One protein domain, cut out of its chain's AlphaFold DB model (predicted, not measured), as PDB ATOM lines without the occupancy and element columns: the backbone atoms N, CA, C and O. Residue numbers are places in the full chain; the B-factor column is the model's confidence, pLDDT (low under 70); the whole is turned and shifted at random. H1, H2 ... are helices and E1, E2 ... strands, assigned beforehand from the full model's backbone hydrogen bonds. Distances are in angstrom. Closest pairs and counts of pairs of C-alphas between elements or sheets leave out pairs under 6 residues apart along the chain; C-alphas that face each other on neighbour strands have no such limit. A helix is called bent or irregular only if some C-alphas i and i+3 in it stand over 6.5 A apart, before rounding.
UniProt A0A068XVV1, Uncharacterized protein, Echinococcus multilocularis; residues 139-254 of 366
ATOM      1  N   PHE A 139     137.314 145.044 150.228       85.81
ATOM      2  CA  PHE A 139     138.065 146.047 149.469       85.81
ATOM      3  C   PHE A 139     137.865 145.887 147.964       85.81
ATOM      4  O   PHE A 139     137.648 146.875 147.260       85.81
ATOM      5  N   LEU A 140     137.937 144.650 147.465       86.12
ATOM      6  CA  LEU A 140     137.922 144.357 146.033       86.12
ATOM      7  C   LEU A 140     136.711 143.510 145.647       86.12
ATOM      8  O   LEU A 140     136.277 142.640 146.398       86.12
ATOM      9  N   VAL A 141     136.219 143.726 144.429       85.88
ATOM     10  CA  VAL A 141     135.251 142.841 143.776       85.88
ATOM     11  C   VAL A 141     135.968 142.117 142.644       85.88
ATOM     12  O   VAL A 141     136.551 142.752 141.766       85.88
ATOM     13  N   TRP A 142     135.941 140.791 142.672       84.88
ATOM     14  CA  TRP A 142     136.558 139.928 141.682       84.88
ATOM     15  C   TRP A 142     135.497 139.298 140.785       84.88
ATOM     16  O   TRP A 142     134.644 138.543 141.250       84.88
ATOM     17  N   ILE A 143     135.584 139.563 139.483       84.38
ATOM     18  CA  ILE A 143     134.669 138.978 138.502       84.38
ATOM     19  C   ILE A 143     135.170 137.594 138.086       84.38
ATOM     20  O   ILE A 143     136.198 137.457 137.416       84.38
ATOM     21  N   TYR A 144     134.440 136.554 138.481       80.50
ATOM     22  CA  TYR A 144     134.740 135.168 138.158       80.50
ATOM     23  C   TYR A 144     134.240 134.811 136.757       80.50
ATOM     24  O   TYR A 144     133.043 134.820 136.474       80.50
ATOM     25  N   ARG A 145     135.180 134.469 135.870       76.62
ATOM     26  CA  ARG A 145     134.924 134.119 134.461       76.62
ATOM     27  C   ARG A 145     135.044 132.612 134.161       76.62
ATOM     28  O   ARG A 145     135.017 132.223 132.999       76.62
ATOM     29  N   GLY A 146     135.148 131.758 135.188       70.44
ATOM     30  CA  GLY A 146     135.220 130.294 135.049       70.44
ATOM     31  C   GLY A 146     136.586 129.674 135.385       70.44
ATOM     32  O   GLY A 146     137.602 130.365 135.523       70.44
ATOM     33  N   LYS A 147     136.626 128.334 135.475       62.72
ATOM     34  CA  LYS A 147     137.826 127.556 135.862       62.72
ATOM     35  C   LYS A 147     138.993 127.691 134.873       62.72
ATOM     36  O   LYS A 147     140.142 127.773 135.294       62.72
ATOM     37  N   GLY A 148     138.713 127.801 133.569       56.22
ATOM     38  CA  GLY A 148     139.749 127.999 132.540       56.22
ATOM     39  C   GLY A 148     140.489 129.339 132.667       56.22
ATOM     40  O   GLY A 148     141.686 129.425 132.406       56.22
ATOM     41  N   THR A 149     139.807 130.382 133.150       51.06
ATOM     42  CA  THR A 149     140.424 131.678 133.459       51.06
ATOM     43  C   THR A 149     141.161 131.697 134.795       51.06
ATOM     44  O   THR A 149     142.130 132.436 134.907       51.06
ATOM     45  N   ALA A 150     140.784 130.871 135.778       52.16
ATOM     46  CA  ALA A 150     141.474 130.787 137.073       52.16
ATOM     47  C   ALA A 150     142.957 130.378 136.934       52.16
ATOM     48  O   ALA A 150     143.827 130.939 137.601       52.16
ATOM     49  N   TYR A 151     143.270 129.492 135.983       45.50
ATOM     50  CA  TYR A 151     144.653 129.126 135.655       45.50
ATOM     51  C   TYR A 151     145.451 130.303 135.052       45.50
ATOM     52  O   TYR A 151     146.600 130.539 135.428       45.50
ATOM     53  N   ASN A 152     144.825 131.108 134.182       46.97
ATOM     54  CA  ASN A 152     145.437 132.307 133.588       46.97
ATOM     55  C   ASN A 152     145.561 133.470 134.583       46.97
ATOM     56  O   ASN A 152     146.515 134.251 134.512       46.97
ATOM     57  N   ILE A 153     144.635 133.551 135.544       55.12
ATOM     58  CA  ILE A 153     144.727 134.457 136.687       55.12
ATOM     59  C   ILE A 153     146.034 134.175 137.426       55.12
ATOM     60  O   ILE A 153     146.764 135.118 137.672       55.12
ATOM     61  N   GLY A 154     146.450 132.923 137.635       57.62
ATOM     62  CA  GLY A 154     147.723 132.610 138.301       57.62
ATOM     63  C   GLY A 154     148.967 133.336 137.750       57.62
ATOM     64  O   GLY A 154     149.827 133.734 138.532       57.62
ATOM     65  N   ARG A 155     149.061 133.571 136.429       62.19
ATOM     66  CA  ARG A 155     150.213 134.255 135.796       62.19
ATOM     67  C   ARG A 155     150.114 135.787 135.836       62.19
ATOM     68  O   ARG A 155     151.143 136.460 135.850       62.19
ATOM     69  N   HIS A 156     148.904 136.346 135.855       71.75
ATOM     70  CA  HIS A 156     148.669 137.797 135.807       71.75
ATOM     71  C   HIS A 156     148.083 138.384 137.098       71.75
ATOM     72  O   HIS A 156     147.948 139.602 137.203       71.75
ATOM     73  N   LEU A 157     147.797 137.545 138.097       80.31
ATOM     74  CA  LEU A 157     147.147 137.902 139.357       80.31
ATOM     75  C   LEU A 157     147.837 139.075 140.054       80.31
ATOM     76  O   LEU A 157     147.126 140.020 140.385       80.31
ATOM     77  N   PRO A 158     149.179 139.113 140.213       80.75
ATOM     78  CA  PRO A 158     149.832 140.243 140.869       80.75
ATOM     79  C   PRO A 158     149.549 141.571 140.172       80.75
ATOM     80  O   PRO A 158     149.214 142.557 140.822       80.75
ATOM     81  N   ARG A 159     149.628 141.587 138.836       80.88
ATOM     82  CA  ARG A 159     149.375 142.785 138.032       80.88
ATOM     83  C   ARG A 159     147.916 143.219 138.136       80.88
ATOM     84  O   ARG A 159     147.663 144.404 138.322       80.88
ATOM     85  N   THR A 160     146.980 142.275 138.052       82.75
ATOM     86  CA  THR A 160     145.541 142.548 138.173       82.75
ATOM     87  C   THR A 160     145.190 143.098 139.551       82.75
ATOM     88  O   THR A 160     144.477 144.089 139.652       82.75
ATOM     89  N   VAL A 161     145.729 142.506 140.619       84.50
ATOM     90  CA  VAL A 161     145.520 142.980 141.992       84.50
ATOM     91  C   VAL A 161     146.077 144.382 142.170       84.50
ATOM     92  O   VAL A 161     145.372 145.243 142.684       84.50
ATOM     93  N   ILE A 162     147.315 144.632 141.731       83.62
ATOM     94  CA  ILE A 162     147.922 145.965 141.819       83.62
ATOM     95  C   ILE A 162     147.061 146.978 141.066       83.62
ATOM     96  O   ILE A 162     146.759 148.033 141.612       83.62
ATOM     97  N   GLN A 163     146.601 146.637 139.860       81.50
ATOM     98  CA  GLN A 163     145.692 147.489 139.106       81.50
ATOM     99  C   GLN A 163     144.400 147.754 139.887       81.50
ATOM    100  O   GLN A 163     143.979 148.898 139.975       81.50
ATOM    101  N   PHE A 164     143.768 146.750 140.494       83.00
ATOM    102  CA  PHE A 164     142.566 146.985 141.298       83.00
ATOM    103  C   PHE A 164     142.835 147.870 142.519       83.00
ATOM    104  O   PHE A 164     142.046 148.772 142.791       83.00
ATOM    105  N   LEU A 165     143.965 147.677 143.203       82.69
ATOM    106  CA  LEU A 165     144.366 148.503 144.343       82.69
ATOM    107  C   LEU A 165     144.573 149.970 143.949       82.69
ATOM    108  O   LEU A 165     144.137 150.845 144.687       82.69
ATOM    109  N   THR A 166     145.168 150.261 142.787       79.50
ATOM    110  CA  THR A 166     145.375 151.651 142.333       79.50
ATOM    111  C   THR A 166     144.082 152.363 141.931       79.50
ATOM    112  O   THR A 166     144.089 153.579 141.785       79.50
ATOM    113  N   HIS A 167     142.984 151.629 141.719       80.62
ATOM    114  CA  HIS A 167     141.660 152.214 141.468       80.62
ATOM    115  C   HIS A 167     140.850 152.416 142.759       80.62
ATOM    116  O   HIS A 167     139.739 152.951 142.714       80.62
ATOM    117  N   LEU A 168     141.366 151.980 143.914       81.00
ATOM    118  CA  LEU A 168     140.760 152.295 145.200       81.00
ATOM    119  C   LEU A 168     141.080 153.740 145.603       81.00
ATOM    120  O   LEU A 168     142.160 154.241 145.293       81.00
ATOM    121  N   PRO A 169     140.183 154.404 146.352       82.25
ATOM    122  CA  PRO A 169     140.513 155.662 147.015       82.25
ATOM    123  C   PRO A 169     141.732 155.513 147.931       82.25
ATOM    124  O   PRO A 169     141.966 154.447 148.493       82.25
ATOM    125  N   GLU A 170     142.504 156.584 148.104       78.88
ATOM    126  CA  GLU A 170     143.828 156.551 148.753       78.88
ATOM    127  C   GLU A 170     143.823 155.903 150.145       78.88
ATOM    128  O   GLU A 170     144.722 155.132 150.490       78.88
ATOM    129  N   VAL A 171     142.783 156.188 150.928       82.62
ATOM    130  CA  VAL A 171     142.567 155.644 152.273       82.62
ATOM    131  C   VAL A 171     142.328 154.128 152.229       82.62
ATOM    132  O   VAL A 171     142.949 153.365 152.967       82.62
ATOM    133  N   GLU A 172     141.483 153.677 151.302       83.62
ATOM    134  CA  GLU A 172     141.167 152.263 151.069       83.62
ATOM    135  C   GLU A 172     142.393 151.494 150.568       83.62
ATOM    136  O   GLU A 172     142.712 150.418 151.074       83.62
ATOM    137  N   MET A 173     143.127 152.075 149.615       83.94
ATOM    138  CA  MET A 173     144.376 151.513 149.106       83.94
ATOM    139  C   MET A 173     145.404 151.365 150.232       83.94
ATOM    140  O   MET A 173     146.036 150.315 150.352       83.94
ATOM    141  N   SER A 174     145.566 152.391 151.071       84.75
ATOM    142  CA  SER A 174     146.546 152.384 152.164       84.75
ATOM    143  C   SER A 174     146.223 151.308 153.203       84.75
ATOM    144  O   SER A 174     147.113 150.539 153.577       84.75
ATOM    145  N   ALA A 175     144.952 151.176 153.595       88.56
ATOM    146  CA  ALA A 175     144.491 150.121 154.495       88.56
ATOM    147  C   ALA A 175     144.698 148.715 153.903       88.56
ATOM    148  O   ALA A 175     145.290 147.845 154.547       88.56
ATOM    149  N   ALA A 176     144.276 148.507 152.650       90.94
ATOM    150  CA  ALA A 176     144.404 147.233 151.948       90.94
ATOM    151  C   ALA A 176     145.871 146.787 151.822       90.94
ATOM    152  O   ALA A 176     146.205 145.629 152.090       90.94
ATOM    153  N   VAL A 177     146.770 147.712 151.468       89.94
ATOM    154  CA  VAL A 177     148.215 147.453 151.375       89.94
ATOM    155  C   VAL A 177     148.816 147.157 152.749       89.94
ATOM    156  O   VAL A 177     149.633 146.242 152.864       89.94
ATOM    157  N   ALA A 178     148.425 147.887 153.796       88.81
ATOM    158  CA  ALA A 178     148.940 147.666 155.145       88.81
ATOM    159  C   ALA A 178     148.551 146.277 155.687       88.81
ATOM    160  O   ALA A 178     149.409 145.562 156.213       88.81
ATOM    161  N   ILE A 179     147.300 145.853 155.471       93.31
ATOM    162  CA  ILE A 179     146.829 144.498 155.800       93.31
ATOM    163  C   ILE A 179     147.612 143.454 154.996       93.31
ATOM    164  O   ILE A 179     148.162 142.520 155.575       93.31
ATOM    165  N   GLY A 180     147.733 143.629 153.676       91.62
ATOM    166  CA  GLY A 180     148.469 142.692 152.822       91.62
ATOM    167  C   GLY A 180     149.939 142.535 153.226       91.62
ATOM    168  O   GLY A 180     150.454 141.418 153.278       91.62
ATOM    169  N   ARG A 181     150.612 143.631 153.604       88.38
ATOM    170  CA  ARG A 181     151.986 143.606 154.139       88.38
ATOM    171  C   ARG A 181     152.083 142.828 155.446       88.38
ATOM    172  O   ARG A 181     152.986 142.005 155.579       88.38
ATOM    173  N   TYR A 182     151.169 143.069 156.384       90.38
ATOM    174  CA  TYR A 182     151.119 142.335 157.649       90.38
ATOM    175  C   TYR A 182     150.941 140.830 157.413       90.38
ATOM    176  O   TYR A 182     151.734 140.035 157.914       90.38
ATOM    177  N   LEU A 183     149.968 140.436 156.586       93.12
ATOM    178  CA  LEU A 183     149.687 139.026 156.303       93.12
ATOM    179  C   LEU A 183     150.826 138.343 155.543       93.12
ATOM    180  O   LEU A 183     151.182 137.211 155.861       93.12
ATOM    181  N   SER A 184     151.442 139.036 154.582       89.12
ATOM    182  CA  SER A 184     152.620 138.538 153.866       89.12
ATOM    183  C   SER A 184     153.813 138.341 154.812       89.12
ATOM    184  O   SER A 184     154.511 137.327 154.742       89.12
ATOM    185  N   HIS A 185     154.019 139.266 155.756       85.38
ATOM    186  CA  HIS A 185     155.057 139.145 156.776       85.38
ATOM    187  C   HIS A 185     154.791 137.976 157.737       85.38
ATOM    188  O   HIS A 185     155.691 137.170 157.972       85.38
ATOM    189  N   LEU A 186     153.560 137.843 158.236       87.50
ATOM    190  CA  LEU A 186     153.131 136.733 159.088       87.50
ATOM    191  C   LEU A 186     153.316 135.381 158.389       87.50
ATOM    192  O   LEU A 186     153.868 134.454 158.977       87.50
ATOM    193  N   LEU A 187     152.929 135.284 157.114       87.62
ATOM    194  CA  LEU A 187     153.099 134.074 156.314       87.62
ATOM    195  C   LEU A 187     154.579 133.685 156.171       87.62
ATOM    196  O   LEU A 187     154.932 132.515 156.314       87.62
ATOM    197  N   ARG A 188     155.466 134.666 155.956       83.25
ATOM    198  CA  ARG A 188     156.919 134.440 155.906       83.25
ATOM    199  C   ARG A 188     157.458 133.880 157.226       83.25
ATOM    200  O   ARG A 188     158.259 132.949 157.198       83.25
ATOM    201  N   ILE A 189     157.029 134.427 158.366       81.00
ATOM    202  CA  ILE A 189     157.428 133.925 159.691       81.00
ATOM    203  C   ILE A 189     156.879 132.514 159.925       81.00
ATOM    204  O   ILE A 189     157.621 131.637 160.364       81.00
ATOM    205  N   ALA A 190     155.633 132.245 159.534       82.06
ATOM    206  CA  ALA A 190     155.030 130.918 159.638       82.06
ATOM    207  C   ALA A 190     155.784 129.849 158.833       82.06
ATOM    208  O   ALA A 190     155.987 128.739 159.327       82.06
ATOM    209  N   TYR A 191     156.282 130.182 157.638       80.00
ATOM    210  CA  TYR A 191     157.171 129.284 156.893       80.00
ATOM    211  C   TYR A 191     158.501 129.033 157.612       80.00
ATOM    212  O   TYR A 191     159.010 127.915 157.555       80.00
ATOM    213  N   GLY A 192     159.032 130.025 158.337       71.81
ATOM    214  CA  GLY A 192     160.174 129.841 159.239       71.81
ATOM    215  C   GLY A 192     159.896 128.814 160.344       71.81
ATOM    216  O   GLY A 192     160.752 127.983 160.638       71.81
ATOM    217  N   HIS A 193     158.668 128.792 160.869       70.94
ATOM    218  CA  HIS A 193     158.175 127.780 161.814       70.94
ATOM    219  C   HIS A 193     157.704 126.470 161.145       70.94
ATOM    220  O   HIS A 193     157.135 125.615 161.814       70.94
ATOM    221  N   ARG A 194     157.931 126.282 159.833       71.31
ATOM    222  CA  ARG A 194     157.487 125.111 159.040       71.31
ATOM    223  C   ARG A 194     155.964 124.896 159.002       71.31
ATOM    224  O   ARG A 194     155.494 123.810 158.667       71.31
ATOM    225  N   MET A 195     155.177 125.940 159.258       76.19
ATOM    226  CA  MET A 195     153.713 125.887 159.244       76.19
ATOM    227  C   MET A 195     153.164 126.127 157.836       76.19
ATOM    228  O   MET A 195     152.657 127.198 157.504       76.19
ATOM    229  N   MET A 196     153.258 125.104 156.988       74.00
ATOM    230  CA  MET A 196     152.877 125.201 155.571       74.00
ATOM    231  C   MET A 196     151.380 125.475 155.350       74.00
ATOM    232  O   MET A 196     151.009 126.134 154.377       74.00
ATOM    233  N   ASN A 197     150.522 125.042 156.279       80.62
ATOM    234  CA  ASN A 197     149.071 125.234 156.190       80.62
ATOM    235  C   ASN A 197     148.626 126.671 156.496       80.62
ATOM    236  O   ASN A 197     147.503 127.045 156.155       80.62
ATOM    237  N   MET A 198     149.510 127.504 157.062       86.38
ATOM    238  CA  MET A 198     149.178 128.871 157.474       86.38
ATOM    239  C   MET A 198     148.654 129.725 156.316       86.38
ATOM    240  O   MET A 198     147.775 130.558 156.508       86.38
ATOM    241  N   ARG A 199     149.124 129.479 155.087       87.50
ATOM    242  CA  ARG A 199     148.589 130.145 153.891       87.50
ATOM    243  C   ARG A 199     147.085 129.922 153.743       87.50
ATOM    244  O   ARG A 199     146.349 130.877 153.518       87.50
ATOM    245  N   LYS A 200     146.640 128.667 153.865       87.69
ATOM    246  CA  LYS A 200     145.224 128.305 153.745       87.69
ATOM    247  C   LYS A 200     144.435 128.889 154.913       87.69
ATOM    248  O   LYS A 200     143.411 129.504 154.668       87.69
ATOM    249  N   THR A 201     144.955 128.798 156.138       89.31
ATOM    250  CA  THR A 201     144.334 129.397 157.334       89.31
ATOM    251  C   THR A 201     144.097 130.894 157.166       89.31
ATOM    252  O   THR A 201     142.974 131.361 157.331       89.31
ATOM    253  N   LEU A 202     145.127 131.649 156.775       93.75
ATOM    254  CA  LEU A 202     144.996 133.084 156.536       93.75
ATOM    255  C   LEU A 202     144.019 133.376 155.397       93.75
ATOM    256  O   LEU A 202     143.228 134.306 155.506       93.75
ATOM    257  N   ALA A 203     144.032 132.583 154.327       92.12
ATOM    258  CA  ALA A 203     143.116 132.775 153.214       92.12
ATOM    259  C   ALA A 203     141.651 132.491 153.572       92.12
ATOM    260  O   ALA A 203     140.781 133.233 153.129       92.12
ATOM    261  N   THR A 204     141.379 131.482 154.402       91.81
ATOM    262  CA  THR A 204     140.030 131.193 154.909       91.81
ATOM    263  C   THR A 204     139.488 132.350 155.745       91.81
ATOM    264  O   THR A 204     138.323 132.707 155.610       91.81
ATOM    265  N   VAL A 205     140.334 132.975 156.572       91.62
ATOM    266  CA  VAL A 205     139.936 134.115 157.412       91.62
ATOM    267  C   VAL A 205     139.765 135.392 156.589       91.62
ATOM    268  O   VAL A 205     138.758 136.082 156.700       91.62
ATOM    269  N   TRP A 206     140.764 135.733 155.776       94.62
ATOM    270  CA  TRP A 206     140.865 137.052 155.155       94.62
ATOM    271  C   TRP A 206     140.295 137.118 153.743       94.62
ATOM    272  O   TRP A 206     139.879 138.193 153.329       94.62
ATOM    273  N   GLY A 207     140.249 136.012 153.001       91.25
ATOM    274  CA  GLY A 207     139.796 135.995 151.609       91.25
ATOM    275  C   GLY A 207     138.385 136.558 151.426       91.25
ATOM    276  O   GLY A 207     138.246 137.548 150.711       91.25
ATOM    277  N   PRO A 208     137.365 136.017 152.114       87.88
ATOM    278  CA  PRO A 208     135.982 136.505 152.033       87.88
ATOM    279  C   PRO A 208     135.791 137.925 152.589       87.88
ATOM    280  O   PRO A 208     134.901 138.653 152.160       87.88
ATOM    281  N   ILE A 209     136.636 138.338 153.540       88.44
ATOM    282  CA  ILE A 209     136.605 139.688 154.126       88.44
ATOM    283  C   ILE A 209     137.243 140.708 153.176       88.44
ATOM    284  O   ILE A 209     136.834 141.862 153.132       88.44
ATOM    285  N   PHE A 210     138.259 140.306 152.414       90.19
ATOM    286  CA  PHE A 210     139.025 141.195 151.546       90.19
ATOM    287  C   PHE A 210     138.457 141.254 150.120       90.19
ATOM    288  O   PHE A 210     138.552 142.295 149.462       90.19
ATOM    289  N   LEU A 211     137.867 140.151 149.646       87.88
ATOM    290  CA  LEU A 211     137.385 139.954 148.281       87.88
ATOM    291  C   LEU A 211     135.905 139.569 148.262       87.88
ATOM    292  O   LEU A 211     135.487 138.615 148.909       87.88
ATOM    293  N   LYS A 212     135.142 140.234 147.397       87.81
ATOM    294  CA  LYS A 212     133.825 139.771 146.959       87.81
ATOM    295  C   LYS A 212     133.941 139.103 145.602       87.81
ATOM    296  O   LYS A 212     134.352 139.763 144.653       87.81
ATOM    297  N   VAL A 213     133.555 137.840 145.475       86.56
ATOM    298  CA  VAL A 213     133.543 137.153 144.176       86.56
ATOM    299  C   VAL A 213     132.147 137.218 143.577       86.56
ATOM    300  O   VAL A 213     131.178 136.837 144.224       86.56
ATOM    301  N   GLU A 214     132.044 137.686 142.335       85.06
ATOM    302  CA  GLU A 214     130.787 137.703 141.585       85.06
ATOM    303  C   GLU A 214     130.973 137.051 140.213       85.06
ATOM    304  O   GLU A 214     131.997 137.282 139.565       85.06
ATOM    305  N   PRO A 215     130.017 136.238 139.738       84.31
ATOM    306  CA  PRO A 215     130.102 135.660 138.409       84.31
ATOM    307  C   PRO A 215     129.971 136.742 137.335       84.31
ATOM    308  O   PRO A 215     129.235 137.720 137.470       84.31
ATOM    309  N   ALA A 216     130.687 136.549 136.235       81.81
ATOM    310  CA  ALA A 216     130.592 137.403 135.065       81.81
ATOM    311  C   ALA A 216     129.192 137.324 134.430       81.81
ATOM    312  O   ALA A 216     128.724 136.243 134.069       81.81
ATOM    313  N   THR A 217     128.538 138.475 134.268       78.56
ATOM    314  CA  THR A 217     127.191 138.582 133.682       78.56
ATOM    315  C   THR A 217     127.209 138.710 132.157       78.56
ATOM    316  O   THR A 217     126.185 138.517 131.507       78.56
ATOM    317  N   ASP A 218     128.373 139.006 131.574       78.19
ATOM    318  CA  ASP A 218     128.595 139.195 130.138       78.19
ATOM    319  C   ASP A 218     128.817 137.878 129.366       78.19
ATOM    320  O   ASP A 218     128.853 137.883 128.135       78.19
ATOM    321  N   ILE A 219     128.949 136.743 130.060       76.50
ATOM    322  CA  ILE A 219     129.238 135.433 129.459       76.50
ATOM    323  C   ILE A 219     127.938 134.662 129.178       76.50
ATOM    324  O   ILE A 219     127.029 134.626 130.005       76.50
ATOM    325  N   LYS A 220     127.860 134.013 128.006       73.00
ATOM    326  CA  LYS A 220     126.762 133.111 127.619       73.00
ATOM    327  C   LYS A 220     127.291 131.682 127.398       73.00
ATOM    328  O   LYS A 220     128.192 131.524 126.575       73.00
ATOM    329  N   PRO A 221     126.729 130.649 128.057       76.00
ATOM    330  CA  PRO A 221     125.695 130.721 129.096       76.00
ATOM    331  C   PRO A 221     126.204 131.411 130.379       76.00
ATOM    332  O   PRO A 221     127.409 131.389 130.638       76.00
ATOM    333  N   PRO A 222     125.306 132.031 131.172       76.81
ATOM    334  CA  PRO A 222     125.693 132.736 132.387       76.81
ATOM    335  C   PRO A 222     126.310 131.769 133.393       76.81
ATOM    336  O   PRO A 222     125.778 130.686 133.646       76.81
ATOM    337  N   ILE A 223     127.424 132.184 133.987       80.62
ATOM    338  CA  ILE A 223     128.068 131.423 135.053       80.62
ATOM    339  C   ILE A 223     127.196 131.555 136.298       80.62
ATOM    340  O   ILE A 223     126.938 132.659 136.774       80.62
ATOM    341  N   ARG A 224     126.734 130.423 136.825       80.00
ATOM    342  CA  ARG A 224     126.029 130.367 138.105       80.00
ATOM    343  C   ARG A 224     127.005 129.878 139.162       80.00
ATOM    344  O   ARG A 224     127.723 128.914 138.918       80.00
ATOM    345  N   MET A 225     127.042 130.577 140.290       83.25
ATOM    346  CA  MET A 225     127.820 130.199 141.464       83.25
ATOM    347  C   MET A 225     126.924 130.314 142.689       83.25
ATOM    348  O   MET A 225     126.247 131.331 142.858       83.25
ATOM    349  N   THR A 226     126.948 129.287 143.523       85.56
ATOM    350  CA  THR A 226     126.394 129.316 144.881       85.56
ATOM    351  C   THR A 226     127.236 130.227 145.778       85.56
ATOM    352  O   THR A 226     128.399 130.514 145.474       85.56
ATOM    353  N   GLU A 227     126.684 130.681 146.906       82.25
ATOM    354  CA  GLU A 227     127.464 131.473 147.870       82.25
ATOM    355  C   GLU A 227     128.666 130.687 148.435       82.25
ATOM    356  O   GLU A 227     129.744 131.260 148.603       82.25
ATOM    357  N   CYS A 228     128.547 129.365 148.608       82.31
ATOM    358  CA  CYS A 228     129.675 128.508 148.995       82.31
ATOM    359  C   CYS A 228     130.793 128.506 147.940       82.31
ATOM    360  O   CYS A 228     131.966 128.651 148.273       82.31
ATOM    361  N   GLU A 229     130.450 128.419 146.652       84.75
ATOM    362  CA  GLU A 229     131.447 128.470 145.573       84.75
ATOM    363  C   GLU A 229     132.123 129.842 145.467       84.75
ATOM    364  O   GLU A 229     133.307 129.928 145.133       84.75
ATOM    365  N   LYS A 230     131.395 130.931 145.750       84.94
ATOM    366  CA  LYS A 230     131.982 132.278 145.829       84.94
ATOM    367  C   LYS A 230     132.955 132.386 146.998       84.94
ATOM    368  O   LYS A 230     134.031 132.964 146.831       84.94
ATOM    369  N   PHE A 231     132.596 131.818 148.150       86.81
ATOM    370  CA  PHE A 231     133.459 131.749 149.325       86.81
ATOM    371  C   PHE A 231     134.753 130.989 149.008       86.81
ATOM    372  O   PHE A 231     135.843 131.540 149.173       86.81
ATOM    373  N   ASP A 232     134.650 129.775 148.466       84.81
ATOM    374  CA  ASP A 232     135.811 128.956 148.102       84.81
ATOM    375  C   ASP A 232     136.703 129.655 147.069       84.81
ATOM    376  O   ASP A 232     137.932 129.662 147.198       84.81
ATOM    377  N   ALA A 233     136.101 130.321 146.079       86.56
ATOM    378  CA  ALA A 233     136.838 131.115 145.104       86.56
ATOM    379  C   ALA A 233     137.572 132.299 145.757       86.56
ATOM    380  O   ALA A 233     138.717 132.578 145.396       86.56
ATOM    381  N   ALA A 234     136.960 132.985 146.729       88.38
ATOM    382  CA  ALA A 234     137.605 134.076 147.459       88.38
ATOM    383  C   ALA A 234     138.824 133.571 148.246       88.38
ATOM    384  O   ALA A 234     139.888 134.194 148.202       88.38
ATOM    385  N   VAL A 235     138.699 132.415 148.908       89.75
ATOM    386  CA  VAL A 235     139.802 131.754 149.621       89.75
ATOM    387  C   VAL A 235     140.921 131.362 148.655       89.75
ATOM    388  O   VAL A 235     142.090 131.652 148.914       89.75
ATOM    389  N   GLU A 236     140.597 130.748 147.516       87.62
ATOM    390  CA  GLU A 236     141.599 130.328 146.530       87.62
ATOM    391  C   GLU A 236     142.355 131.525 145.933       87.62
ATOM    392  O   GLU A 236     143.593 131.536 145.911       87.62
ATOM    393  N   ILE A 237     141.627 132.555 145.489       87.31
ATOM    394  CA  ILE A 237     142.216 133.765 144.904       87.31
ATOM    395  C   ILE A 237     143.099 134.456 145.943       87.31
ATOM    396  O   ILE A 237     144.262 134.747 145.657       87.31
ATOM    397  N   PHE A 238     142.599 134.667 147.163       91.06
ATOM    398  CA  PHE A 238     143.356 135.366 148.198       91.06
ATOM    399  C   PHE A 238     144.596 134.586 148.655       91.06
ATOM    400  O   PHE A 238     145.663 135.174 148.837       91.06
ATOM    401  N   SER A 239     144.506 133.256 148.751       89.50
ATOM    402  CA  SER A 239     145.652 132.375 149.022       89.50
ATOM    403  C   SER A 239     146.789 132.598 148.018       89.50
ATOM    404  O   SER A 239     147.948 132.760 148.405       89.50
ATOM    405  N   ARG A 240     146.458 132.704 146.723       86.06
ATOM    406  CA  ARG A 240     147.425 133.024 145.659       86.06
ATOM    407  C   ARG A 240     147.919 134.469 145.740       86.06
ATOM    408  O   ARG A 240     149.090 134.726 145.455       86.06
ATOM    409  N   MET A 241     147.064 135.416 146.126       88.19
ATOM    410  CA  MET A 241     147.449 136.822 146.297       88.19
ATOM    411  C   MET A 241     148.512 136.997 147.384       88.19
ATOM    412  O   MET A 241     149.456 137.758 147.184       88.19
ATOM    413  N   LEU A 242     148.392 136.285 148.508       88.75
ATOM    414  CA  LEU A 242     149.361 136.358 149.608       88.75
ATOM    415  C   LEU A 242     150.781 135.946 149.188       88.75
ATOM    416  O   LEU A 242     151.748 136.523 149.683       88.75
ATOM    417  N   GLU A 243     150.913 134.988 148.267       83.06
ATOM    418  CA  GLU A 243     152.214 134.509 147.780       83.06
ATOM    419  C   GLU A 243     152.780 135.330 146.621       83.06
ATOM    420  O   GLU A 243     153.992 135.506 146.519       83.06
ATOM    421  N   THR A 244     151.919 135.779 145.707       84.50
ATOM    422  CA  THR A 244     152.363 136.281 144.397       84.50
ATOM    423  C   THR A 244     152.415 137.803 144.309       84.50
ATOM    424  O   THR A 244     153.181 138.344 143.511       84.50
ATOM    425  N   VAL A 245     151.616 138.515 145.109       85.75
ATOM    426  CA  VAL A 245     151.597 139.982 145.102       85.75
ATOM    427  C   VAL A 245     152.801 140.497 145.902       85.75
ATOM    428  O   VAL A 245     152.968 140.132 147.068       85.75
ATOM    429  N   PRO A 246     153.636 141.387 145.338       84.31
ATOM    430  CA  PRO A 246     154.793 141.936 146.036       84.31
ATOM    431  C   PRO A 246     154.376 143.071 146.990       84.31
ATOM    432  O   PRO A 246     154.747 144.229 146.799       84.31
ATOM    433  N   TRP A 247     153.607 142.747 148.036       85.88
ATOM    434  CA  TRP A 247     152.988 143.698 148.981       85.88
ATOM    435  C   TRP A 247     153.952 144.734 149.582       85.88
ATOM    436  O   TRP A 247     153.569 145.871 149.859       85.88
ATOM    437  N   HIS A 248     155.219 144.361 149.769       78.75
ATOM    438  CA  HIS A 248     156.268 145.239 150.291       78.75
ATOM    439  C   HIS A 248     156.679 146.346 149.303       78.75
ATOM    440  O   HIS A 248     157.089 147.418 149.735       78.75
ATOM    441  N   THR A 249     156.535 146.114 147.994       76.69
ATOM    442  CA  THR A 249     156.876 147.087 146.937       76.69
ATOM    443  C   THR A 249     155.736 148.045 146.603       76.69
ATOM    444  O   THR A 249     155.981 149.115 146.052       76.69
ATOM    445  N   VAL A 250     154.491 147.695 146.944       74.81
ATOM    446  CA  VAL A 250     153.327 148.548 146.677       74.81
ATOM    447  C   VAL A 250     153.375 149.744 147.622       74.81
ATOM    448  O   VAL A 250     153.290 149.566 148.837       74.81
ATOM    449  N   THR A 251     153.546 150.954 147.094       65.56
ATOM    450  CA  THR A 251     153.651 152.186 147.887       65.56
ATOM    451  C   THR A 251     152.261 152.730 148.240       65.56
ATOM    452  O   THR A 251     151.531 153.103 147.320       65.56
ATOM    453  N   PRO A 252     151.871 152.794 149.528       61.19
ATOM    454  CA  PRO A 252     150.646 153.483 149.933       61.19
ATOM    455  C   PRO A 252     150.786 155.006 149.759       61.19
ATOM    456  O   PRO A 252     151.904 155.528 149.749       61.19
ATOM    457  N   PHE A 253     149.656 155.711 149.626       52.28
ATOM    458  CA  PHE A 253     149.614 157.170 149.456       52.28
ATOM    459  C   PHE A 253     150.089 157.908 150.714       52.28
ATOM    460  O   PHE A 253     150.973 158.762 150.649       52.28
ATOM    461  N   GLN A 254     149.566 157.535 151.885       52.38
ATOM    462  CA  GLN A 254     150.160 157.966 153.143       52.38
ATOM    463  C   GLN A 254     151.372 157.082 153.408       52.38
ATOM    464  O   GLN A 254     151.278 155.853 153.371       52.38
TER     465      GLN A 254
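AT A GLANCE: This is residues 139 to 254 of the 366 residues of an uncharacterized protein of Echinococcus multilocularis (UniProt A0A068XVV1). H4 runs through the middle of the domain; H3 crosses it, and a small two-strand ribbon, E1 and E2, lies beside its first part. The long H2 crosses near the other end of H4 and folds back at both of its own ends, into H1b at one and H3 at the other, while the outlying arm H1a makes a corner with H1b. The printed part has 116 residues, with four named helices and two named strands in the order E1, H1, H2, H3, E2, H4; the sheet, in the order E1, E2, is parallel and the class is mostly helix. The whole is compact, with a radius of gyration of the C-alphas of 14.5 A and spans of 44 by 34 by 23 A.

IN THESE COORDINATES: E1 is residues 140 to 144, beginning at C-alpha 140 (137.922, 144.357, 146.033). H1, residues 147 to 166, was assigned as one helix by its hydrogen bonds but is bent, with C-alphas 155 and 158 7.9 A apart; its arms are H1a, residues 147 to 155, and H1b, residues 158 to 166. H2, residues 170 to 192, is 33.0 A long. H3, residues 198 to 210, measures 17.0 A and is irregular, with C-alphas 205 and 208 7.1 A apart. E2 is residues 211 to 215. H4, residues 227 to 244, is 25.6 A long and ends at C-alpha 244 (152.363, 136.281, 144.397).

HOW THE PARTS SIT: E1 and E2 are parallel at 29 degrees, with N 142 and O 212 2.7 A apart, within hydrogen-bond range. E1, H1 H2 H3, E2 form a strand-helix-strand unit, two parallel neighbour strands with helices between. The closest C-alphas of E2 and H4 are those of Val 213 and Lys 230, 5.4 A. The arms of H1 are about perpendicular, at 85 degrees. H1b and H2 form a helical hairpin and only just touch, with 3 pairs of C-alphas within 8 A; the closest are Leu 165 and Met 173, 5.6 A. H2 and H3 form another, at a shallow tilt of 13 degrees, closest at C-alphas 187 and 199, 6.5 A. H3 and H4 touch at a steep tilt of 61 degrees, closest at C-alphas 207 and 235, 4.7 A. H2 touches H4 about perpendicular, at 74 degrees, closest at C-alphas 184 and 242, 5.8 A. Every O i to N i+4 pair is within hydrogen-bond range in H1b and H2, against 7 of 9 in H3, 13 of 14 in H4 and 2 of 5 in H1a, where 5 of 6 O i to N i+3 pairs are.

THE WHOLE: The farthest C-alphas, His 193 and Lys 220, are 46.7 A apart. The printed part has no cut, and the link from E2 to H4 is long, with 11 residues. Residues 147 to 155 and 251 to 254 have pLDDT under 70.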